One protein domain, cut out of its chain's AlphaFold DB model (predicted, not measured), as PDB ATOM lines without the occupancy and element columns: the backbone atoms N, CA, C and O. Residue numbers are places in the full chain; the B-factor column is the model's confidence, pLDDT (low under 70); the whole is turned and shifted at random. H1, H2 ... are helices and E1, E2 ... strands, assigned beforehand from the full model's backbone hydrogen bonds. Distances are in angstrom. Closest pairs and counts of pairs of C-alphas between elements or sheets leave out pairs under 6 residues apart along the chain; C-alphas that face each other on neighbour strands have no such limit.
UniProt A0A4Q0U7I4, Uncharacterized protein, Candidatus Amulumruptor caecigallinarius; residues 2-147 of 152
ATOM      1  N   LYS A   2     239.191  64.097 161.699       67.06
ATOM      2  CA  LYS A   2     239.836  64.156 163.026       67.06
ATOM      3  C   LYS A   2     239.157  63.236 164.055       67.06
ATOM      4  O   LYS A   2     239.827  62.390 164.624       67.06
ATOM      5  N   GLU A   3     237.829  63.310 164.167       70.44
ATOM      6  CA  GLU A   3     237.026  62.417 165.027       70.44
ATOM      7  C   GLU A   3     237.153  60.934 164.649       70.44
ATOM      8  O   GLU A   3     237.313  60.072 165.504       70.44
ATOM      9  N   TRP A   4     237.136  60.629 163.349       73.56
ATOM     10  CA  TRP A   4     237.339  59.264 162.856       73.56
ATOM     11  C   TRP A   4     238.726  58.722 163.213       73.56
ATOM     12  O   TRP A   4     238.850  57.566 163.604       73.56
ATOM     13  N   GLN A   5     239.760  59.561 163.100       69.38
ATOM     14  CA  GLN A   5     241.120  59.201 163.480       69.38
ATOM     15  C   GLN A   5     241.226  58.950 164.989       69.38
ATOM     16  O   GLN A   5     241.834  57.963 165.375       69.38
ATOM     17  N   SER A   6     240.595  59.774 165.834       71.62
ATOM     18  CA  SER A   6     240.574  59.542 167.288       71.62
ATOM     19  C   SER A   6     239.802  58.286 167.710       71.62
ATOM     20  O   SER A   6     239.939  57.852 168.844       71.62
ATOM     21  N   GLN A   7     238.992  57.706 166.820       71.25
ATOM     22  CA  GLN A   7     238.297  56.434 167.048       71.25
ATOM     23  C   GLN A   7     239.129  55.211 166.628       71.25
ATOM     24  O   GLN A   7     238.680  54.085 166.824       71.25
ATOM     25  N   GLN A   8     240.297  55.400 166.000       67.38
ATOM     26  CA  GLN A   8     241.182  54.291 165.651       67.38
ATOM     27  C   GLN A   8     242.127  54.016 166.827       67.38
ATOM     28  O   GLN A   8     242.935  54.871 167.174       67.38
ATOM     29  N   ASP A   9     242.061  52.815 167.400       69.94
ATOM     30  CA  ASP A   9     242.998  52.340 168.432       69.94
ATOM     31  C   ASP A   9     244.297  51.806 167.797       69.94
ATOM     32  O   ASP A   9     244.657  50.634 167.913       69.94
ATOM     33  N   ILE A  10     244.916  52.625 166.940       69.69
ATOM     34  CA  ILE A  10     246.081  52.246 166.134       69.69
ATOM     35  C   ILE A  10     247.002  53.460 165.988       69.69
ATOM     36  O   ILE A  10     246.585  54.491 165.454       69.69
ATOM     37  N   ASP A  11     248.267  53.304 166.380       75.06
ATOM     38  CA  ASP A  11     249.326  54.281 166.110       75.06
ATOM     39  C   ASP A  11     249.805  54.156 164.661       75.06
ATOM     40  O   ASP A  11     250.692  53.373 164.317       75.06
ATOM     41  N   PHE A  12     249.131  54.870 163.768       77.44
ATOM     42  CA  PHE A  12     249.446  54.835 162.351       77.44
ATOM     43  C   PHE A  12     250.396  55.971 161.972       77.44
ATOM     44  O   PHE A  12     250.253  57.117 162.401       77.44
ATOM     45  N   CYS A  13     251.322  55.671 161.071       84.00
ATOM     46  CA  CYS A  13     252.315  56.628 160.589       84.00
ATOM     47  C   CYS A  13     252.384  56.710 159.060       84.00
ATOM     48  O   CYS A  13     253.109  57.543 158.511       84.00
ATOM     49  N   LEU A  14     251.571  55.904 158.373       86.00
ATOM     50  CA  LEU A  14     251.383  55.910 156.928       86.00
ATOM     51  C   LEU A  14     249.918  56.168 156.591       86.00
ATOM     52  O   LEU A  14     249.008  55.830 157.348       86.00
ATOM     53  N   TYR A  15     249.682  56.750 155.428       85.44
ATOM     54  CA  TYR A  15     248.365  56.846 154.837       85.44
ATOM     55  C   TYR A  15     248.454  56.785 153.318       85.44
ATOM     56  O   TYR A  15     249.446  57.164 152.701       85.44
ATOM     57  N   LEU A  16     247.376  56.335 152.700       85.00
ATOM     58  CA  LEU A  16     247.188  56.356 151.263       85.00
ATOM     59  C   LEU A  16     245.880  57.069 150.963       85.00
ATOM     60  O   LEU A  16     244.900  56.925 151.689       85.00
ATOM     61  N   ILE A  17     245.844  57.855 149.898       84.94
ATOM     62  CA  ILE A  17     244.627  58.504 149.420       84.94
ATOM     63  C   ILE A  17     244.372  58.111 147.987       84.94
ATOM     64  O   ILE A  17     245.302  57.985 147.208       84.94
ATOM     65  N   GLN A  18     243.093  57.984 147.651       84.50
ATOM     66  CA  GLN A  18     242.593  57.772 146.307       84.50
ATOM     67  C   GLN A  18     241.650  58.907 145.949       84.50
ATOM     68  O   GLN A  18     240.723  59.253 146.692       84.50
ATOM     69  N   GLY A  19     241.866  59.459 144.770       83.50
ATOM     70  CA  GLY A  19     241.029  60.463 144.151       83.50
ATOM     71  C   GLY A  19     240.789  60.142 142.689       83.50
ATOM     72  O   GLY A  19     241.342  59.195 142.138       83.50
ATOM     73  N   LYS A  20     239.913  60.915 142.059       85.00
ATOM     74  CA  LYS A  20     239.548  60.732 140.658       85.00
ATOM     75  C   LYS A  20     238.981  62.020 140.077       85.00
ATOM     76  O   LYS A  20     237.997  62.544 140.600       85.00
ATOM     77  N   LYS A  21     239.556  62.523 138.978       83.75
ATOM     78  CA  LYS A  21     238.960  63.658 138.250       83.75
ATOM     79  C   LYS A  21     237.570  63.269 137.753       83.75
ATOM     80  O   LYS A  21     237.317  62.099 137.454       83.75
ATOM     81  N   SER A  22     236.673  64.244 137.662       79.88
ATOM     82  CA  SER A  22     235.376  64.036 137.019       79.88
ATOM     83  C   SER A  22     235.603  63.484 135.610       79.88
ATOM     84  O   SER A  22     236.475  63.967 134.896       79.88
ATOM     85  N   ASN A  23     234.866  62.433 135.248       78.81
ATOM     86  CA  ASN A  23     234.942  61.746 133.950       78.81
ATOM     87  C   ASN A  23     236.254  60.995 133.635       78.81
ATOM     88  O   ASN A  23     236.357  60.396 132.567       78.81
ATOM     89  N   ALA A  24     237.241  60.955 134.539       80.00
ATOM     90  CA  ALA A  24     238.404  60.090 134.342       80.00
ATOM     91  C   ALA A  24     237.992  58.608 134.379       80.00
ATOM     92  O   ALA A  24     237.023  58.236 135.042       80.00
ATOM     93  N   LYS A  25     238.739  57.733 133.700       78.50
ATOM     94  CA  LYS A  25     238.560  56.276 133.827       78.50
ATOM     95  C   LYS A  25     239.376  55.726 134.997       78.50
ATOM     96  O   LYS A  25     238.844  54.952 135.793       78.50
ATOM     97  N   THR A  26     240.594  56.225 135.168       78.88
ATOM     98  CA  THR A  26     241.553  55.808 136.194       78.88
ATOM     99  C   THR A  26     241.438  56.633 137.481       78.88
ATOM    100  O   THR A  26     240.834  57.711 137.510       78.88
ATOM    101  N   TYR A  27     241.968  56.081 138.571       82.25
ATOM    102  CA  TYR A  27     242.104  56.749 139.865       82.25
ATOM    103  C   TYR A  27     243.516  57.305 140.021       82.25
ATOM    104  O   TYR A  27     244.438  56.759 139.441       82.25
ATOM    105  N   SER A  28     243.675  58.352 140.826       84.50
ATOM    106  CA  SER A  28     244.967  58.860 141.294       84.50
ATOM    107  C   SER A  28     245.145  58.524 142.767       84.50
ATOM    108  O   SER A  28     244.173  58.489 143.523       84.50
ATOM    109  N   TYR A  29     246.385  58.338 143.176       83.75
ATOM    110  CA  TYR A  29     246.795  57.787 144.446       83.75
ATOM    111  C   TYR A  29     247.939  58.604 145.042       83.75
ATOM    112  O   TYR A  29     248.790  59.126 144.323       83.75
ATOM    113  N   TYR A  30     247.954  58.727 146.364       86.12
ATOM    114  CA  TYR A  30     249.013  59.411 147.101       86.12
ATOM    115  C   TYR A  30     249.329  58.654 148.382       86.12
ATOM    116  O   TYR A  30     248.483  58.615 149.276       86.12
ATOM    117  N   CYS A  31     250.517  58.064 148.461       85.81
ATOM    118  CA  CYS A  31     251.062  57.497 149.685       85.81
ATOM    119  C   CYS A  31     251.845  58.580 150.430       85.81
ATOM    120  O   CYS A  31     252.641  59.299 149.828       85.81
ATOM    121  N   GLY A  32     251.575  58.729 151.720       86.50
ATOM    122  CA  GLY A  32     252.223  59.712 152.564       86.50
ATOM    123  C   GLY A  32     252.452  59.178 153.965       86.50
ATOM    124  O   GLY A  32     251.784  58.257 154.427       86.50
ATOM    125  N   GLN A  33     253.362  59.826 154.673       88.12
ATOM    126  CA  GLN A  33     253.676  59.529 156.066       88.12
ATOM    127  C   GLN A  33     253.404  60.716 156.992       88.12
ATOM    128  O   GLN A  33     253.428  61.883 156.579       88.12
ATOM    129  N   THR A  34     253.152  60.431 158.268       86.12
ATOM    130  CA  THR A  34     252.949  61.449 159.302       86.12
ATOM    131  C   THR A  34     253.293  60.916 160.693       86.12
ATOM    132  O   THR A  34     253.047  59.760 160.988       86.12
ATOM    133  N   LYS A  35     253.846  61.778 161.557       82.81
ATOM    134  CA  LYS A  35     253.930  61.562 163.020       82.81
ATOM    135  C   LYS A  35     252.846  62.337 163.789       82.81
ATOM    136  O   LYS A  35     252.763  62.276 165.006       82.81
ATOM    137  N   ARG A  36     252.080  63.153 163.062       84.69
ATOM    138  CA  ARG A  36     250.948  63.961 163.534       84.69
ATOM    139  C   ARG A  36     249.649  63.354 163.022       84.69
ATOM    140  O   ARG A  36     249.674  62.417 162.222       84.69
ATOM    141  N   THR A  37     248.516  63.956 163.361       82.31
ATOM    142  CA  THR A  37     247.253  63.532 162.760       82.31
ATOM    143  C   THR A  37     247.226  63.783 161.247       82.31
ATOM    144  O   THR A  37     247.851  64.717 160.734       82.31
ATOM    145  N   VAL A  38     246.490  62.956 160.499       83.31
ATOM    146  CA  VAL A  38     246.330  63.121 159.044       83.31
ATOM    147  C   VAL A  38     245.770  64.503 158.690       83.31
ATOM    148  O   VAL A  38     246.321  65.145 157.793       83.31
ATOM    149  N   PRO A  39     244.713  65.010 159.363       82.19
ATOM    150  CA  PRO A  39     244.195  66.339 159.068       82.19
ATOM    151  C   PRO A  39     245.241  67.442 159.255       82.19
ATOM    152  O   PRO A  39     245.322  68.341 158.424       82.19
ATOM    153  N   GLU A  40     246.063  67.365 160.305       86.12
ATOM    154  CA  GLU A  40     247.143  68.334 160.535       86.12
ATOM    155  C   GLU A  40     248.181  68.282 159.419       86.12
ATOM    156  O   GLU A  40     248.589  69.327 158.918       86.12
ATOM    157  N   ARG A  41     248.553  67.078 158.972       88.12
ATOM    158  CA  ARG A  41     249.480  66.899 157.852       88.12
ATOM    159  C   ARG A  41     248.941  67.499 156.552       88.12
ATOM    160  O   ARG A  41     249.694  68.116 155.806       88.12
ATOM    161  N   PHE A  42     247.642  67.379 156.282       87.00
ATOM    162  CA  PHE A  42     247.031  67.946 155.070       87.00
ATOM    163  C   PHE A  42     246.964  69.468 155.057       87.00
ATOM    164  O   PHE A  42     246.836  70.056 153.980       87.00
ATOM    165  N   ASN A  43     247.065  70.095 156.226       87.69
ATOM    166  CA  ASN A  43     247.099  71.544 156.351       87.69
ATOM    167  C   ASN A  43     248.490  72.134 156.072       87.69
ATOM    168  O   ASN A  43     248.604  73.354 155.945       87.69
ATOM    169  N   ASP A  44     249.527  71.303 155.923       88.62
ATOM    170  CA  ASP A  44     250.860  71.775 155.556       88.62
ATOM    171  C   ASP A  44     250.818  72.558 154.229       88.62
ATOM    172  O   ASP A  44     250.147  72.189 153.251       88.62
ATOM    173  N   LYS A  45     251.555  73.675 154.186       86.31
ATOM    174  CA  LYS A  45     251.720  74.458 152.957       86.31
ATOM    175  C   LYS A  45     252.410  73.589 151.900       86.31
ATOM    176  O   LYS A  45     253.347  72.863 152.211       86.31
ATOM    177  N   ASN A  46     251.938  73.674 150.655       82.19
ATOM    178  CA  ASN A  46     252.469  72.931 149.502       82.19
ATOM    179  C   ASN A  46     252.414  71.398 149.627       82.19
ATOM    180  O   ASN A  46     253.152  70.695 148.945       82.19
ATOM    181  N   HIS A  47     251.527  70.855 150.465       84.31
ATOM    182  CA  HIS A  47     251.364  69.408 150.552       84.31
ATOM    183  C   HIS A  47     250.804  68.832 149.236       84.31
ATOM    184  O   HIS A  47     249.712  69.210 148.798       84.31
ATOM    185  N   HIS A  48     251.505  67.854 148.652       82.69
ATOM    186  CA  HIS A  48     251.160  67.195 147.378       82.69
ATOM    187  C   HIS A  48     249.797  66.493 147.378       82.69
ATOM    188  O   HIS A  48     249.246  66.173 146.333       82.69
ATOM    189  N   ILE A  49     249.169  66.332 148.544       82.81
ATOM    190  CA  ILE A  49     247.796  65.818 148.629       82.81
ATOM    191  C   ILE A  49     246.784  66.650 147.824       82.81
ATOM    192  O   ILE A  49     245.735  66.147 147.423       82.81
ATOM    193  N   ARG A  50     247.090  67.931 147.586       82.19
ATOM    194  CA  ARG A  50     246.273  68.834 146.765       82.19
ATOM    195  C   ARG A  50     246.258  68.440 145.287       82.19
ATOM    196  O   ARG A  50     245.339  68.831 144.579       82.19
ATOM    197  N   GLU A  51     247.224  67.642 144.844       82.38
ATOM    198  CA  GLU A  51     247.292  67.098 143.486       82.38
ATOM    199  C   GLU A  51     246.262  65.984 143.267       82.38
ATOM    200  O   GLU A  51     245.930  65.676 142.124       82.38
ATOM    201  N   ILE A  52     245.717  65.405 144.347       83.62
ATOM    202  CA  ILE A  52     244.730  64.329 144.268       83.62
ATOM    203  C   ILE A  52     243.307  64.900 144.146       83.62
ATOM    204  O   ILE A  52     242.754  65.437 145.116       83.62
ATOM    205  N   PRO A  53     242.664  64.756 142.975       80.94
ATOM    206  CA  PRO A  53     241.362  65.348 142.691       80.94
ATOM    207  C   PRO A  53     240.235  64.551 143.354       80.94
ATOM    208  O   PRO A  53     240.301  63.328 143.410       80.94
ATOM    209  N   ASN A  54     239.167  65.219 143.806       81.38
ATOM    210  CA  ASN A  54     237.960  64.593 144.381       81.38
ATOM    211  C   ASN A  54     238.264  63.379 145.278       81.38
ATOM    212  O   ASN A  54     237.852  62.255 144.983       81.38
ATOM    213  N   ARG A  55     239.036  63.600 146.346       81.38
ATOM    214  CA  ARG A  55     239.473  62.566 147.300       81.38
ATOM    215  C   ARG A  55     238.279  61.728 147.770       81.38
ATOM    216  O   ARG A  55     237.392  62.227 148.467       81.38
ATOM    217  N   ARG A  56     238.252  60.459 147.362       73.31
ATOM    218  CA  ARG A  56     237.126  59.542 147.600       73.31
ATOM    219  C   ARG A  56     237.338  58.681 148.825       73.31
ATOM    220  O   ARG A  56     236.375  58.294 149.480       73.31
ATOM    221  N   SER A  57     238.581  58.335 149.109       76.06
ATOM    222  CA  SER A  57     238.907  57.371 150.147       76.06
ATOM    223  C   SER A  57     240.310  57.627 150.675       76.06
ATOM    224  O   SER A  57     241.168  58.169 149.973       76.06
ATOM    225  N   ILE A  58     240.492  57.280 151.942       78.31
ATOM    226  CA  ILE A  58     241.755  57.322 152.659       78.31
ATOM    227  C   ILE A  58     241.941  55.973 153.334       78.31
ATOM    228  O   ILE A  58     240.966  55.346 153.740       78.31
ATOM    229  N   TRP A  59     243.192  55.568 153.431       78.12
ATOM    230  CA  TRP A  59     243.684  54.378 154.092       78.12
ATOM    231  C   TRP A  59     244.809  54.798 155.031       78.12
ATOM    232  O   TRP A  59     245.513  55.757 154.725       78.12
ATOM    233  N   ILE A  60     244.975  54.106 156.153       77.44
ATOM    234  CA  ILE A  60     246.053  54.339 157.121       77.44
ATOM    235  C   ILE A  60     246.863  53.051 157.288       77.44
ATOM    236  O   ILE A  60     246.327  51.964 157.099       77.44
ATOM    237  N   GLY A  61     248.150  53.172 157.584       77.12
ATOM    238  CA  GLY A  61     249.067  52.055 157.798       77.12
ATOM    239  C   GLY A  61     249.856  52.259 159.085       77.12
ATOM    240  O   GLY A  61     250.267  53.381 159.393       77.12
ATOM    241  N   ALA A  62     250.046  51.179 159.835       77.44
ATOM    242  CA  ALA A  62     250.687  51.186 161.140       77.44
ATOM    243  C   ALA A  62     251.687  50.039 161.246       77.44
ATOM    244  O   ALA A  62     251.499  48.983 160.642       77.44
ATOM    245  N   PHE A  63     252.737  50.238 162.029       74.31
ATOM    246  CA  PHE A  63     253.672  49.168 162.350       74.31
ATOM    247  C   PHE A  63     253.186  48.447 163.602       74.31
ATOM    248  O   PHE A  63     252.696  49.078 164.534       74.31
ATOM    249  N   GLU A  64     253.317  47.123 163.622       69.00
ATOM    250  CA  GLU A  64     253.032  46.341 164.832       69.00
ATOM    251  C   GLU A  64     254.173  46.453 165.852       69.00
ATOM    252  O   GLU A  64     253.943  46.473 167.057       69.00
ATOM    253  N   ASN A  65     255.403  46.571 165.352       68.62
ATOM    254  CA  ASN A  65     256.607  46.694 166.159       68.62
ATOM    255  C   ASN A  65     257.054  48.154 166.291       68.62
ATOM    256  O   ASN A  65     256.642  49.040 165.533       68.62
ATOM    257  N   HIS A  66     257.968  48.387 167.233       73.69
ATOM    258  CA  HIS A  66     258.689  49.651 167.326       73.69
ATOM    259  C   HIS A  66     259.369  49.975 165.988       73.69
ATOM    260  O   HIS A  66     260.054  49.128 165.414       73.69
ATOM    261  N   HIS A  67     259.213  51.213 165.530       76.75
ATOM    262  CA  HIS A  67     259.698  51.681 164.239       76.75
ATOM    263  C   HIS A  67     260.384  53.044 164.387       76.75
ATOM    264  O   HIS A  67     260.041  53.847 165.257       76.75
ATOM    265  N   ASN A  68     261.369  53.316 163.538       80.75
ATOM    266  CA  ASN A  68     262.039  54.610 163.436       80.75
ATOM    267  C   ASN A  68     261.605  55.357 162.157       80.75
ATOM    268  O   ASN A  68     260.689  54.955 161.441       80.75
ATOM    269  N   LYS A  69     262.229  56.506 161.876       81.88
ATOM    270  CA  LYS A  69     261.873  57.322 160.708       81.88
ATOM    271  C   LYS A  69     262.301  56.657 159.396       81.88
ATOM    272  O   LYS A  69     261.606  56.805 158.391       81.88
ATOM    273  N   GLU A  70     263.431  55.967 159.402       80.31
ATOM    274  CA  GLU A  70     263.953  55.218 158.269       80.31
ATOM    275  C   GLU A  70     263.005  54.078 157.874       80.31
ATOM    276  O   GLU A  70     262.699  53.941 156.691       80.31
ATOM    277  N   ASP A  71     262.455  53.348 158.846       77.69
ATOM    278  CA  ASP A  71     261.484  52.269 158.629       77.69
ATOM    279  C   ASP A  71     260.218  52.797 157.934       77.69
ATOM    280  O   ASP A  71     259.745  52.214 156.958       77.69
ATOM    281  N   ILE A  72     259.703  53.956 158.371       81.62
ATOM    282  CA  ILE A  72     258.529  54.594 157.748       81.62
ATOM    283  C   ILE A  72     258.833  55.013 156.304       81.62
ATOM    284  O   ILE A  72     258.014  54.780 155.416       81.62
ATOM    285  N   ASN A  73     260.003  55.613 156.047       81.38
ATOM    286  CA  ASN A  73     260.393  56.025 154.693       81.38
ATOM    287  C   ASN A  73     260.466  54.823 153.740       81.38
ATOM    288  O   ASN A  73     260.084  54.921 152.574       81.38
ATOM    289  N   ILE A  74     260.963  53.691 154.234       77.81
ATOM    290  CA  ILE A  74     261.075  52.471 153.440       77.81
ATOM    291  C   ILE A  74     259.703  51.868 153.177       77.81
ATOM    292  O   ILE A  74     259.404  51.545 152.030       77.81
ATOM    293  N   ALA A  75     258.847  51.769 154.191       79.00
ATOM    294  CA  ALA A  75     257.487  51.283 154.006       79.00
ATOM    295  C   ALA A  75     256.682  52.160 153.028       79.00
ATOM    296  O   ALA A  75     255.956  51.627 152.192       79.00
ATOM    297  N   GLU A  76     256.849  53.488 153.073       83.44
ATOM    298  CA  GLU A  76     256.283  54.414 152.080       83.44
ATOM    299  C   GLU A  76     256.774  54.071 150.664       83.44
ATOM    300  O   GLU A  76     255.960  53.869 149.763       83.44
ATOM    301  N   ASN A  77     258.088  53.923 150.468       80.50
ATOM    302  CA  ASN A  77     258.663  53.556 149.173       80.50
ATOM    303  C   ASN A  77     258.183  52.188 148.669       80.50
ATOM    304  O   ASN A  77     257.836  52.070 147.495       80.50
ATOM    305  N   MET A  78     258.109  51.180 149.541       77.88
ATOM    306  CA  MET A  78     257.606  49.852 149.182       77.88
ATOM    307  C   MET A  78     256.142  49.887 148.785       77.88
ATOM    308  O   MET A  78     255.767  49.269 147.796       77.88
ATOM    309  N   PHE A  79     255.303  50.626 149.512       78.31
ATOM    310  CA  PHE A  79     253.913  50.774 149.107       78.31
ATOM    311  C   PHE A  79     253.788  51.464 147.760       78.31
ATOM    312  O   PHE A  79     252.960  51.051 146.952       78.31
ATOM    313  N   ILE A  80     254.603  52.488 147.501       80.25
ATOM    314  CA  ILE A  80     254.609  53.148 146.199       80.25
ATOM    315  C   ILE A  80     255.049  52.163 145.102       80.25
ATOM    316  O   ILE A  80     254.467  52.154 144.020       80.25
ATOM    317  N   ASP A  81     256.041  51.314 145.365       77.69
ATOM    318  CA  ASP A  81     256.505  50.301 144.412       77.69
ATOM    319  C   ASP A  81     255.453  49.220 144.125       77.69
ATOM    320  O   ASP A  81     255.050  49.033 142.976       77.69
ATOM    321  N   LEU A  82     254.900  48.606 145.175       76.44
ATOM    322  CA  LEU A  82     253.830  47.609 145.076       76.44
ATOM    323  C   LEU A  82     252.615  48.167 144.323       76.44
ATOM    324  O   LEU A  82     252.086  47.530 143.413       76.44
ATOM    325  N   LEU A  83     252.197  49.393 144.650       76.69
ATOM    326  CA  LEU A  83     251.108  50.071 143.948       76.69
ATOM    327  C   LEU A  83     251.461  50.394 142.497       76.69
ATOM    328  O   LEU A  83     250.573  50.358 141.653       76.69
ATOM    329  N   SER A  84     252.720  50.698 142.186       77.62
ATOM    330  CA  SER A  84     253.159  50.926 140.803       77.62
ATOM    331  C   SER A  84     253.111  49.650 139.962       77.62
ATOM    332  O   SER A  84     252.852  49.734 138.766       77.62
ATOM    333  N   GLY A  85     253.345  48.478 140.563       73.50
ATOM    334  CA  GLY A  85     253.188  47.187 139.887       73.50
ATOM    335  C   GLY A  85     251.726  46.872 139.554       73.50
ATOM    336  O   GLY A  85     251.416  46.416 138.455       73.50
ATOM    337  N   GLU A  86     250.818  47.183 140.478       73.19
ATOM    338  CA  GLU A  86     249.377  46.956 140.308       73.19
ATOM    339  C   GLU A  86     248.709  48.009 139.407       73.19
ATOM    340  O   GLU A  86     247.780  47.720 138.646       73.19
ATOM    341  N   ILE A  87     249.176  49.256 139.481       71.56
ATOM    342  CA  ILE A  87     248.619  50.374 138.731       71.56
ATOM    343  C   ILE A  87     249.505  50.650 137.520       71.56
ATOM    344  O   ILE A  87     250.572  51.241 137.622       71.56
ATOM    345  N   LYS A  88     249.007  50.290 136.336       65.88
ATOM    346  CA  LYS A  88     249.733  50.372 135.055       65.88
ATOM    347  C   LYS A  88     250.236  51.775 134.653       65.88
ATOM    348  O   LYS A  88     250.926  51.895 133.645       65.88
ATOM    349  N   GLU A  89     249.907  52.840 135.390       65.44
ATOM    350  CA  GLU A  89     250.213  54.231 135.031       65.44
ATOM    351  C   GLU A  89     250.868  55.015 136.183       65.44
ATOM    352  O   GLU A  89     250.218  55.397 137.146       65.44
ATOM    353  N   ARG A  90     252.147  55.395 136.053       59.16
ATOM    354  CA  ARG A  90     252.857  56.201 137.077       59.16
ATOM    355  C   ARG A  90     252.218  57.559 137.388       59.16
ATOM    356  O   ARG A  90     252.411  58.077 138.479       59.16
ATOM    357  N   GLN A  91     251.452  58.150 136.463       59.12
ATOM    358  CA  GLN A  91     250.777  59.442 136.690       59.12
ATOM    359  C   GLN A  91     249.720  59.377 137.796       59.12
ATOM    360  O   GLN A  91     249.244  60.404 138.280       59.12
ATOM    361  N   THR A  92     249.333  58.167 138.188       68.25
ATOM    362  CA  THR A  92     248.362  57.948 139.242       68.25
ATOM    363  C   THR A  92     249.003  57.781 140.607       68.25
ATOM    364  O   THR A  92     248.263  57.510 141.531       68.25
ATOM    365  N   LEU A  93     250.318  57.903 140.777       72.38
ATOM    366  CA  LEU A  93     250.971  57.707 142.071       72.38
ATOM    367  C   LEU A  93     252.053  58.768 142.298       72.38
ATOM    368  O   LEU A  93     252.676  59.245 141.349       72.38
ATOM    369  N   ASN A  94     252.271  59.178 143.548       73.94
ATOM    370  CA  ASN A  94     253.329  60.135 143.862       73.94
ATOM    371  C   ASN A  94     254.727  59.522 143.689       73.94
ATOM    372  O   ASN A  94     254.909  58.310 143.764       73.94
ATOM    373  N   ARG A  95     255.724  60.383 143.444       68.44
ATOM    374  CA  ARG A  95     257.114  59.954 143.226       68.44
ATOM    375  C   ARG A  95     257.674  59.257 144.470       68.44
ATOM    376  O   ARG A  95     257.518  59.771 145.575       68.44
ATOM    377  N   GLN A  96     258.369  58.141 144.249       64.12
ATOM    378  CA  GLN A  96     259.174  57.464 145.268       64.12
ATOM    379  C   GLN A  96     260.291  58.389 145.768       64.12
ATOM    380  O   GLN A  96     260.851  59.184 145.006       64.12
ATOM    381  N   SER A  97     260.642  58.256 147.043       63.00
ATOM    382  CA  SER A  97     261.867  58.837 147.580       63.00
ATOM    383  C   SER A  97     263.066  58.034 147.074       63.00
ATOM    384  O   SER A  97     263.129  56.823 147.264       63.00
ATOM    385  N   LEU A  98     264.050  58.702 146.467       55.06
ATOM    386  CA  LEU A  98     265.267  58.058 145.945       55.06
ATOM    387  C   LEU A  98     266.266  57.653 147.044       55.06
ATOM    388  O   LEU A  98     267.282  57.026 146.759       55.06
ATOM    389  N   TYR A  99     266.003  58.017 148.302       53.72
ATOM    390  CA  TYR A  99     266.878  57.701 149.426       53.72
ATOM    391  C   TYR A  99     266.516  56.340 150.023       53.72
ATOM    392  O   TYR A  99     265.751  56.261 150.984       53.72
ATOM    393  N   PHE A 100     267.086  55.277 149.460       55.75
ATOM    394  CA  PHE A 100     267.044  53.937 150.042       55.75
ATOM    395  C   PHE A 100     268.377  53.661 150.745       55.75
ATOM    396  O   PHE A 100     269.407  53.474 150.101       55.75
ATOM    397  N   LYS A 101     268.388  53.699 152.083       59.69
ATOM    398  CA  LYS A 101     269.528  53.204 152.864       59.69
ATOM    399  C   LYS A 101     269.315  51.715 153.109       59.69
ATOM    400  O   LYS A 101     268.244  51.332 153.576       59.69
ATOM    401  N   LYS A 102     270.330  50.900 152.810       60.75
ATOM    402  CA  LYS A 102     270.334  49.468 153.127       60.75
ATOM    403  C   LYS A 102     270.088  49.287 154.627       60.75
ATOM    404  O   LYS A 102     270.758  49.931 155.433       60.75
ATOM    405  N   GLN A 103     269.108  48.460 154.974       63.81
ATOM    406  CA  GLN A 103     268.713  48.218 156.359       63.81
ATOM    407  C   GLN A 103     269.510  47.080 156.986       63.81
ATOM    408  O   GLN A 103     269.946  46.162 156.296       63.81
ATOM    409  N   GLU A 104     269.646  47.131 158.309       65.06
ATOM    410  CA  GLU A 104     270.271  46.071 159.113       65.06
ATOM    411  C   GLU A 104     269.244  45.109 159.728       65.06
ATOM    412  O   GLU A 104     269.619  44.154 160.407       65.06
ATOM    413  N   ARG A 105     267.941  45.382 159.561       64.88
ATOM    414  CA  ARG A 105     266.861  44.624 160.204       64.88
ATOM    415  C   ARG A 105     265.695  44.374 159.257       64.88
ATOM    416  O   ARG A 105     265.307  45.251 158.484       64.88
ATOM    417  N   ASN A 106     265.096  43.197 159.403       69.50
ATOM    418  CA  ASN A 106     263.810  42.867 158.800       69.50
ATOM    419  C   ASN A 106     262.720  43.727 159.436       69.50
ATOM    420  O   ASN A 106     262.758  43.981 160.644       69.50
ATOM    421  N   PHE A 107     261.715  44.114 158.657       69.38
ATOM    422  CA  PHE A 107     260.548  44.788 159.215       69.38
ATOM    423  C   PHE A 107     259.244  44.157 158.747       69.38
ATOM    424  O   PHE A 107     259.144  43.553 157.676       69.38
ATOM    425  N   PHE A 108     258.245  44.308 159.611       66.06
ATOM    426  CA  PHE A 108     256.917  43.743 159.473       66.06
ATOM    427  C   PHE A 108     255.888  44.863 159.517       66.06
ATOM    428  O   PHE A 108     255.872  45.665 160.456       66.06
ATOM    429  N   LEU A 109     255.030  44.910 158.503       68.44
ATOM    430  CA  LEU A 109     253.996  45.920 158.388       68.44
ATOM    431  C   LEU A 109     252.622  45.260 158.315       68.44
ATOM    432  O   LEU A 109     252.302  44.566 157.347       68.44
ATOM    433  N   LEU A 110     251.803  45.524 159.335       62.09
ATOM    434  CA  LEU A 110     250.383  45.199 159.323       62.09
ATOM    435  C   LEU A 110     249.614  46.358 158.729       62.09
ATOM    436  O   LEU A 110     249.442  47.403 159.360       62.09
ATOM    437  N   SER A 111     249.066  46.154 157.542       63.31
ATOM    438  CA  SER A 111     248.205  47.174 156.984       63.31
ATOM    439  C   SER A 111     246.758  46.981 157.422       63.31
ATOM    440  O   SER A 111     246.103  45.994 157.076       63.31
ATOM    441  N   LYS A 112     246.242  47.937 158.200       60.53
ATOM    442  CA  LYS A 112     244.846  47.971 158.648       60.53
ATOM    443  C   LYS A 112     244.080  49.054 157.895       60.53
ATOM    444  O   LYS A 112     244.285  50.246 158.080       60.53
ATOM    445  N   TRP A 113     243.142  48.621 157.064       61.00
ATOM    446  CA  TRP A 113     242.436  49.476 156.115       61.00
ATOM    447  C   TRP A 113     241.067  49.921 156.647       61.00
ATOM    448  O   TRP A 113     240.180  49.088 156.837       61.00
ATOM    449  N   SER A 114     240.832  51.227 156.803       54.78
ATOM    450  CA  SER A 114     239.526  51.775 157.209       54.78
ATOM    451  C   SER A 114     239.097  52.941 156.309       54.78
ATOM    452  O   SER A 114     239.920  53.747 155.899       54.78
ATOM    453  N   ASN A 115     237.801  53.023 155.966       57.28
ATOM    454  CA  ASN A 115     237.230  54.137 155.197       57.28
ATOM    455  C   ASN A 115     236.357  54.997 156.130       57.28
ATOM    456  O   ASN A 115     235.398  54.474 156.697       57.28
ATOM    457  N   PRO A 116     236.628  56.306 156.273       55.66
ATOM    458  CA  PRO A 116     235.872  57.175 157.175       55.66
ATOM    459  C   PRO A 116     234.434  57.466 156.731       55.66
ATOM    460  O   PRO A 116     233.659  57.980 157.530       55.66
ATOM    461  N   LYS A 117     234.084  57.224 155.462       55.12
ATOM    462  CA  LYS A 117     232.788  57.610 154.877       55.12
ATOM    463  C   LYS A 117     231.846  56.438 154.617       55.12
ATOM    464  O   LYS A 117     230.641  56.649 154.543       55.12
ATOM    465  N   HIS A 118     232.365  55.221 154.473       54.47
ATOM    466  CA  HIS A 118     231.559  54.050 154.127       54.47
ATOM    467  C   HIS A 118     231.976  52.835 154.960       54.47
ATOM    468  O   HIS A 118     233.152  52.478 154.976       54.47
ATOM    469  N   ARG A 119     231.003  52.174 155.611       50.59
ATOM    470  CA  ARG A 119     231.222  50.895 156.319       50.59
ATOM    471  C   ARG A 119     231.582  49.757 155.358       50.59
ATOM    472  O   ARG A 119     232.391  48.906 155.708       50.59
ATOM    473  N   CYS A 120     231.035  49.774 154.141       47.88
ATOM    474  CA  CYS A 120     231.362  48.828 153.075       47.88
ATOM    475  C   CYS A 120     232.232  49.523 152.024       47.88
ATOM    476  O   CYS A 120     231.852  50.566 151.494       47.88
ATOM    477  N   GLN A 121     233.406  48.961 151.728       51.78
ATOM    478  CA  GLN A 121     234.226  49.451 150.622       51.78
ATOM    479  C   GLN A 121     233.732  48.825 149.306       51.78
ATOM    480  O   GLN A 121     233.476  47.621 149.296       51.78
ATOM    481  N   PRO A 122     233.606  49.597 148.210       53.84
ATOM    482  CA  PRO A 122     233.280  49.037 146.898       53.84
ATOM    483  C   PRO A 122     234.292  47.959 146.483       53.84
ATOM    484  O   PRO A 122     235.462  48.023 146.870       53.84
ATOM    485  N   GLU A 123     233.877  47.000 145.655       44.94
ATOM    486  CA  GLU A 123     234.734  45.898 145.171       44.94
ATOM    487  C   GLU A 123     235.971  46.380 144.392       44.94
ATOM    488  O   GLU A 123     236.994  45.708 144.357       44.94
ATOM    489  N   CYS A 124     235.933  47.602 143.860       50.56
ATOM    490  CA  CYS A 124     237.056  48.292 143.220       50.56
ATOM    491  C   CYS A 124     237.927  49.123 144.189       50.56
ATOM    492  O   CYS A 124     238.637  50.044 143.776       50.56
ATOM    493  N   SER A 125     237.859  48.844 145.492       59.16
ATOM    494  CA  SER A 125     238.652  49.541 146.507       59.16
ATOM    495  C   SER A 125     240.104  49.058 146.558       59.16
ATOM    496  O   SER A 125     240.404  47.881 146.362       59.16
ATOM    497  N   LEU A 126     241.015  49.968 146.918       62.38
ATOM    498  CA  LEU A 126     242.433  49.672 147.187       62.38
ATOM    499  C   LEU A 126     242.671  48.546 148.193       62.38
ATOM    500  O   LEU A 126     243.762  47.987 148.205       62.38
ATOM    501  N   LYS A 127     241.665  48.187 148.998       60.19
ATOM    502  CA  LYS A 127     241.708  47.030 149.897       60.19
ATOM    503  C   LYS A 127     242.112  45.739 149.170       60.19
ATOM    504  O   LYS A 127     242.687  44.859 149.792       60.19
ATOM    505  N   PHE A 128     241.800  45.612 147.878       62.31
ATOM    506  CA  PHE A 128     242.169  44.437 147.082       62.31
ATOM    507  C   PHE A 128     243.534  44.551 146.393       62.31
ATOM    508  O   PHE A 128     244.110  43.516 146.055       62.31
ATOM    509  N   LEU A 129     244.028  45.780 146.206       65.94
ATOM    510  CA  LEU A 129     245.308  46.081 145.555       65.94
ATOM    511  C   LEU A 129     246.478  45.987 146.532       65.94
ATOM    512  O   LEU A 129     247.586  45.648 146.135       65.94
ATOM    513  N   LEU A 130     246.248  46.289 147.810       68.31
ATOM    514  CA  LEU A 130     247.314  46.289 148.798       68.31
ATOM    515  C   LEU A 130     247.338  44.995 149.613       68.31
ATOM    516  O   LEU A 130     246.287  44.513 150.044       68.31
ATOM    517  N   PRO A 131     248.533  44.445 149.865       68.19
ATOM    518  CA  PRO A 131     248.678  43.318 150.768       68.19
ATOM    519  C   PRO A 131     248.353  43.726 152.208       68.19
ATOM    520  O   PRO A 131     248.623  44.847 152.642       68.19
ATOM    521  N   GLU A 132     247.747  42.810 152.957       71.00
ATOM    522  CA  GLU A 132     247.416  43.036 154.371       71.00
ATOM    523  C   GLU A 132     248.654  42.895 155.261       71.00
ATOM    524  O   GLU A 132     248.720  43.503 156.328       71.00
ATOM    525  N   VAL A 133     249.643  42.131 154.792       73.06
ATOM    526  CA  VAL A 133     250.938  41.954 155.439       73.06
ATOM    527  C   VAL A 133     252.042  42.160 154.414       73.06
ATOM    528  O   VAL A 133     252.033  41.525 153.355       73.06
ATOM    529  N   VAL A 134     253.005  43.015 154.749       77.12
ATOM    530  CA  VAL A 134     254.256  43.178 154.000       77.12
ATOM    531  C   VAL A 134     255.413  42.864 154.932       77.12
ATOM    532  O   VAL A 134     255.481  43.386 156.047       77.12
ATOM    533  N   VAL A 135     256.315  42.006 154.470       76.19
ATOM    534  CA  VAL A 135     257.544  41.638 155.168       76.19
ATOM    535  C   VAL A 135     258.712  41.951 154.257       76.19
ATOM    536  O   VAL A 135     258.739  41.503 153.112       76.19
ATOM    537  N   TYR A 136     259.677  42.693 154.776       76.44
ATOM    538  CA  TYR A 136     260.935  42.943 154.092       76.44
ATOM    539  C   TYR A 136     262.075  42.219 154.798       76.44
ATOM    540  O   TYR A 136     262.217  42.316 156.021       76.44
ATOM    541  N   PHE A 137     262.876  41.516 154.003       79.12
ATOM    542  CA  PHE A 137     264.049  40.766 154.428       79.12
ATOM    543  C   PHE A 137     265.306  41.571 154.095       79.12
ATOM    544  O   PHE A 137     265.660  41.739 152.932       79.12
ATOM    545  N   SER A 138     265.976  42.113 155.113       78.31
ATOM    546  CA  SER A 138     267.145  42.985 154.944       78.31
ATOM    547  C   SER A 138     268.402  42.255 154.473       78.31
ATOM    548  O   SER A 138     269.309  42.875 153.922       78.31
ATOM    549  N   ASP A 139     268.470  40.950 154.724       79.19
ATOM    550  CA  ASP A 139     269.555  40.065 154.309       79.19
ATOM    551  C   ASP A 139     269.510  39.760 152.807       79.19
ATOM    552  O   ASP A 139     270.559  39.740 152.161       79.19
ATOM    553  N   THR A 140     268.310  39.574 152.253       80.38
ATOM    554  CA  THR A 140     268.104  39.231 150.837       80.38
ATOM    555  C   THR A 140     267.623  40.390 149.966       80.38
ATOM    556  O   THR A 140     267.629  40.251 148.747       80.38
ATOM    557  N   ASP A 141     267.235  41.522 150.561       72.62
ATOM    558  CA  ASP A 141     266.561  42.641 149.877       72.62
ATOM    559  C   ASP A 141     265.229  42.211 149.219       72.62
ATOM    560  O   ASP A 141     264.782  42.764 148.216       72.62
ATOM    561  N   GLU A 142     264.575  41.185 149.781       77.19
ATOM    562  CA  GLU A 142     263.310  40.651 149.271       77.19
ATOM    563  C   GLU A 142     262.097  41.243 149.996       77.19
ATOM    564  O   GLU A 142     262.060  41.357 151.224       77.19
ATOM    565  N   ILE A 143     261.037  41.512 149.229       76.62
ATOM    566  CA  ILE A 143     259.711  41.856 149.748       76.62
ATOM    567  C   ILE A 143     258.795  40.644 149.585       76.62
ATOM    568  O   ILE A 143     258.559  40.169 148.474       76.62
ATOM    569  N   LYS A 144     258.227  40.168 150.694       80.44
ATOM    570  CA  LYS A 144     257.173  39.149 150.698       80.44
ATOM    571  C   LYS A 144     255.867  39.770 151.149       80.44
ATOM    572  O   LYS A 144     255.807  40.520 152.122       80.44
ATOM    573  N   VAL A 145     254.804  39.435 150.434       79.38
ATOM    574  CA  VAL A 145     253.465  39.959 150.682       79.38
ATOM    575  C   VAL A 145     252.508  38.812 150.967       79.38
ATOM    576  O   VAL A 145     252.585  37.762 150.331       79.38
ATOM    577  N   ALA A 146     251.599  39.003 151.917       71.12
ATOM    578  CA  ALA A 146     250.560  38.025 152.215       71.12
ATOM    579  C   ALA A 146     249.188  38.692 152.360       71.12
ATOM    580  O   ALA A 146     249.053  39.848 152.774       71.12
ATOM    581  N   LYS A 147     248.151  37.927 152.015       67.62
ATOM    582  CA  LYS A 147     246.753  38.237 152.325       67.62
ATOM    583  C   LYS A 147     246.349  37.377 153.517       67.62
ATOM    584  O   LYS A 147     246.715  36.205 153.578       67.62
TER     585      LYS A 147
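This is residues 2 to 147 of the 152 residues of an uncharacterized protein of Candidatus Amulumruptor caecigallinarius (UniProt A0A4Q0U7I4). One twisted sheet of six strands curls round the long helix H4, with the short helix H3 over strand E2 at one edge and the small helices H1 and H2 near that same half of the sheet. The sheet is two three-stranded halves, E2 E1 E3 and E4 E5 E6, that join only at a point between E3 and E4, and two long stretches without named elements, residues 87 to 106 and 111 to 132, run round the outside. The printed part has 146 residues, with four named helices and six named strands in the order H1 E1 E2 H2 H3 E3 H4 E4 E5 E6. The sheet's order is E2 E1 E3 E4 E5 E6, with antiparallel neighbours within each half; the class is mixed, helices and strands, with under half of the residues in named elements. The whole is compact, with a radius of gyration of the C-alphas of 15.0 A and spans of 45 by 35 by 33 A.

In the sheet, E2 is residues 28 to 33, 17.2 A long; E1 is residues 12 to 19, 20.8 A, beginning at C-alpha 12 (249.446, 54.835, 162.351); and E3 is residues 57 to 63, 20.8 A. E4 is residues 107 to 110, E5 residues 133 to 137, and E6 residues 142 to 146, ending at C-alpha 146 (250.560, 38.025, 152.215). H4, residues 69 to 86, is 26.1 A long and begins at C-alpha 69 (261.873, 57.322, 160.708). H1 is residues 2 to 6, H2 residues 38 to 42 and H3 residues 48 to 51.

E1 and E2 form an antiparallel hairpin at 165 degrees, with N 17 and O 30 2.8 A apart. E1 and E3 are antiparallel at 158 degrees, with N 16 and O 59 2.8 A apart. E3 and E4 meet only at a point, where C-alphas 63 and 109 face each other at 5.1 A. E4, E5 and E6 make a meander, each strand the antiparallel neighbour of the one before; both pairs are hairpins, with N 109 and O 134 at 2.9 A and N 135 and O 144 at 2.8 A. The sheet curls round H4, whose closest C-alphas to E2 are those of Glu 76 and Cys 31, 6.5 A apart. H3 is on the sheet, over E2 at a height over the sheet of 8.5 A, and the closest C-alphas of the two are those of Ile 49 and Tyr 30, 6.7 A apart. H2 only grazes the sheet with residues 38 to 41. H1 is not on the sheet; it only just touches H2, with 3 pairs of C-alphas within 8 A, the closest being those of Lys 2 and Pro 39, 6.3 A apart. Every O i to N i+4 pair in H1, H2 and H4 is within hydrogen-bond range; H3 is too short for such a pair.

The C-alphas farthest apart, those of Asn 23 and Glu 104, are 46.1 A apart. The printed part has no cut. The links H4 to E4, 20 residues, and E4 to E5, 22 residues, are long. The mean pLDDT of the printed part is 73.6; 50 residues are under 70, among them residues 95 to 131.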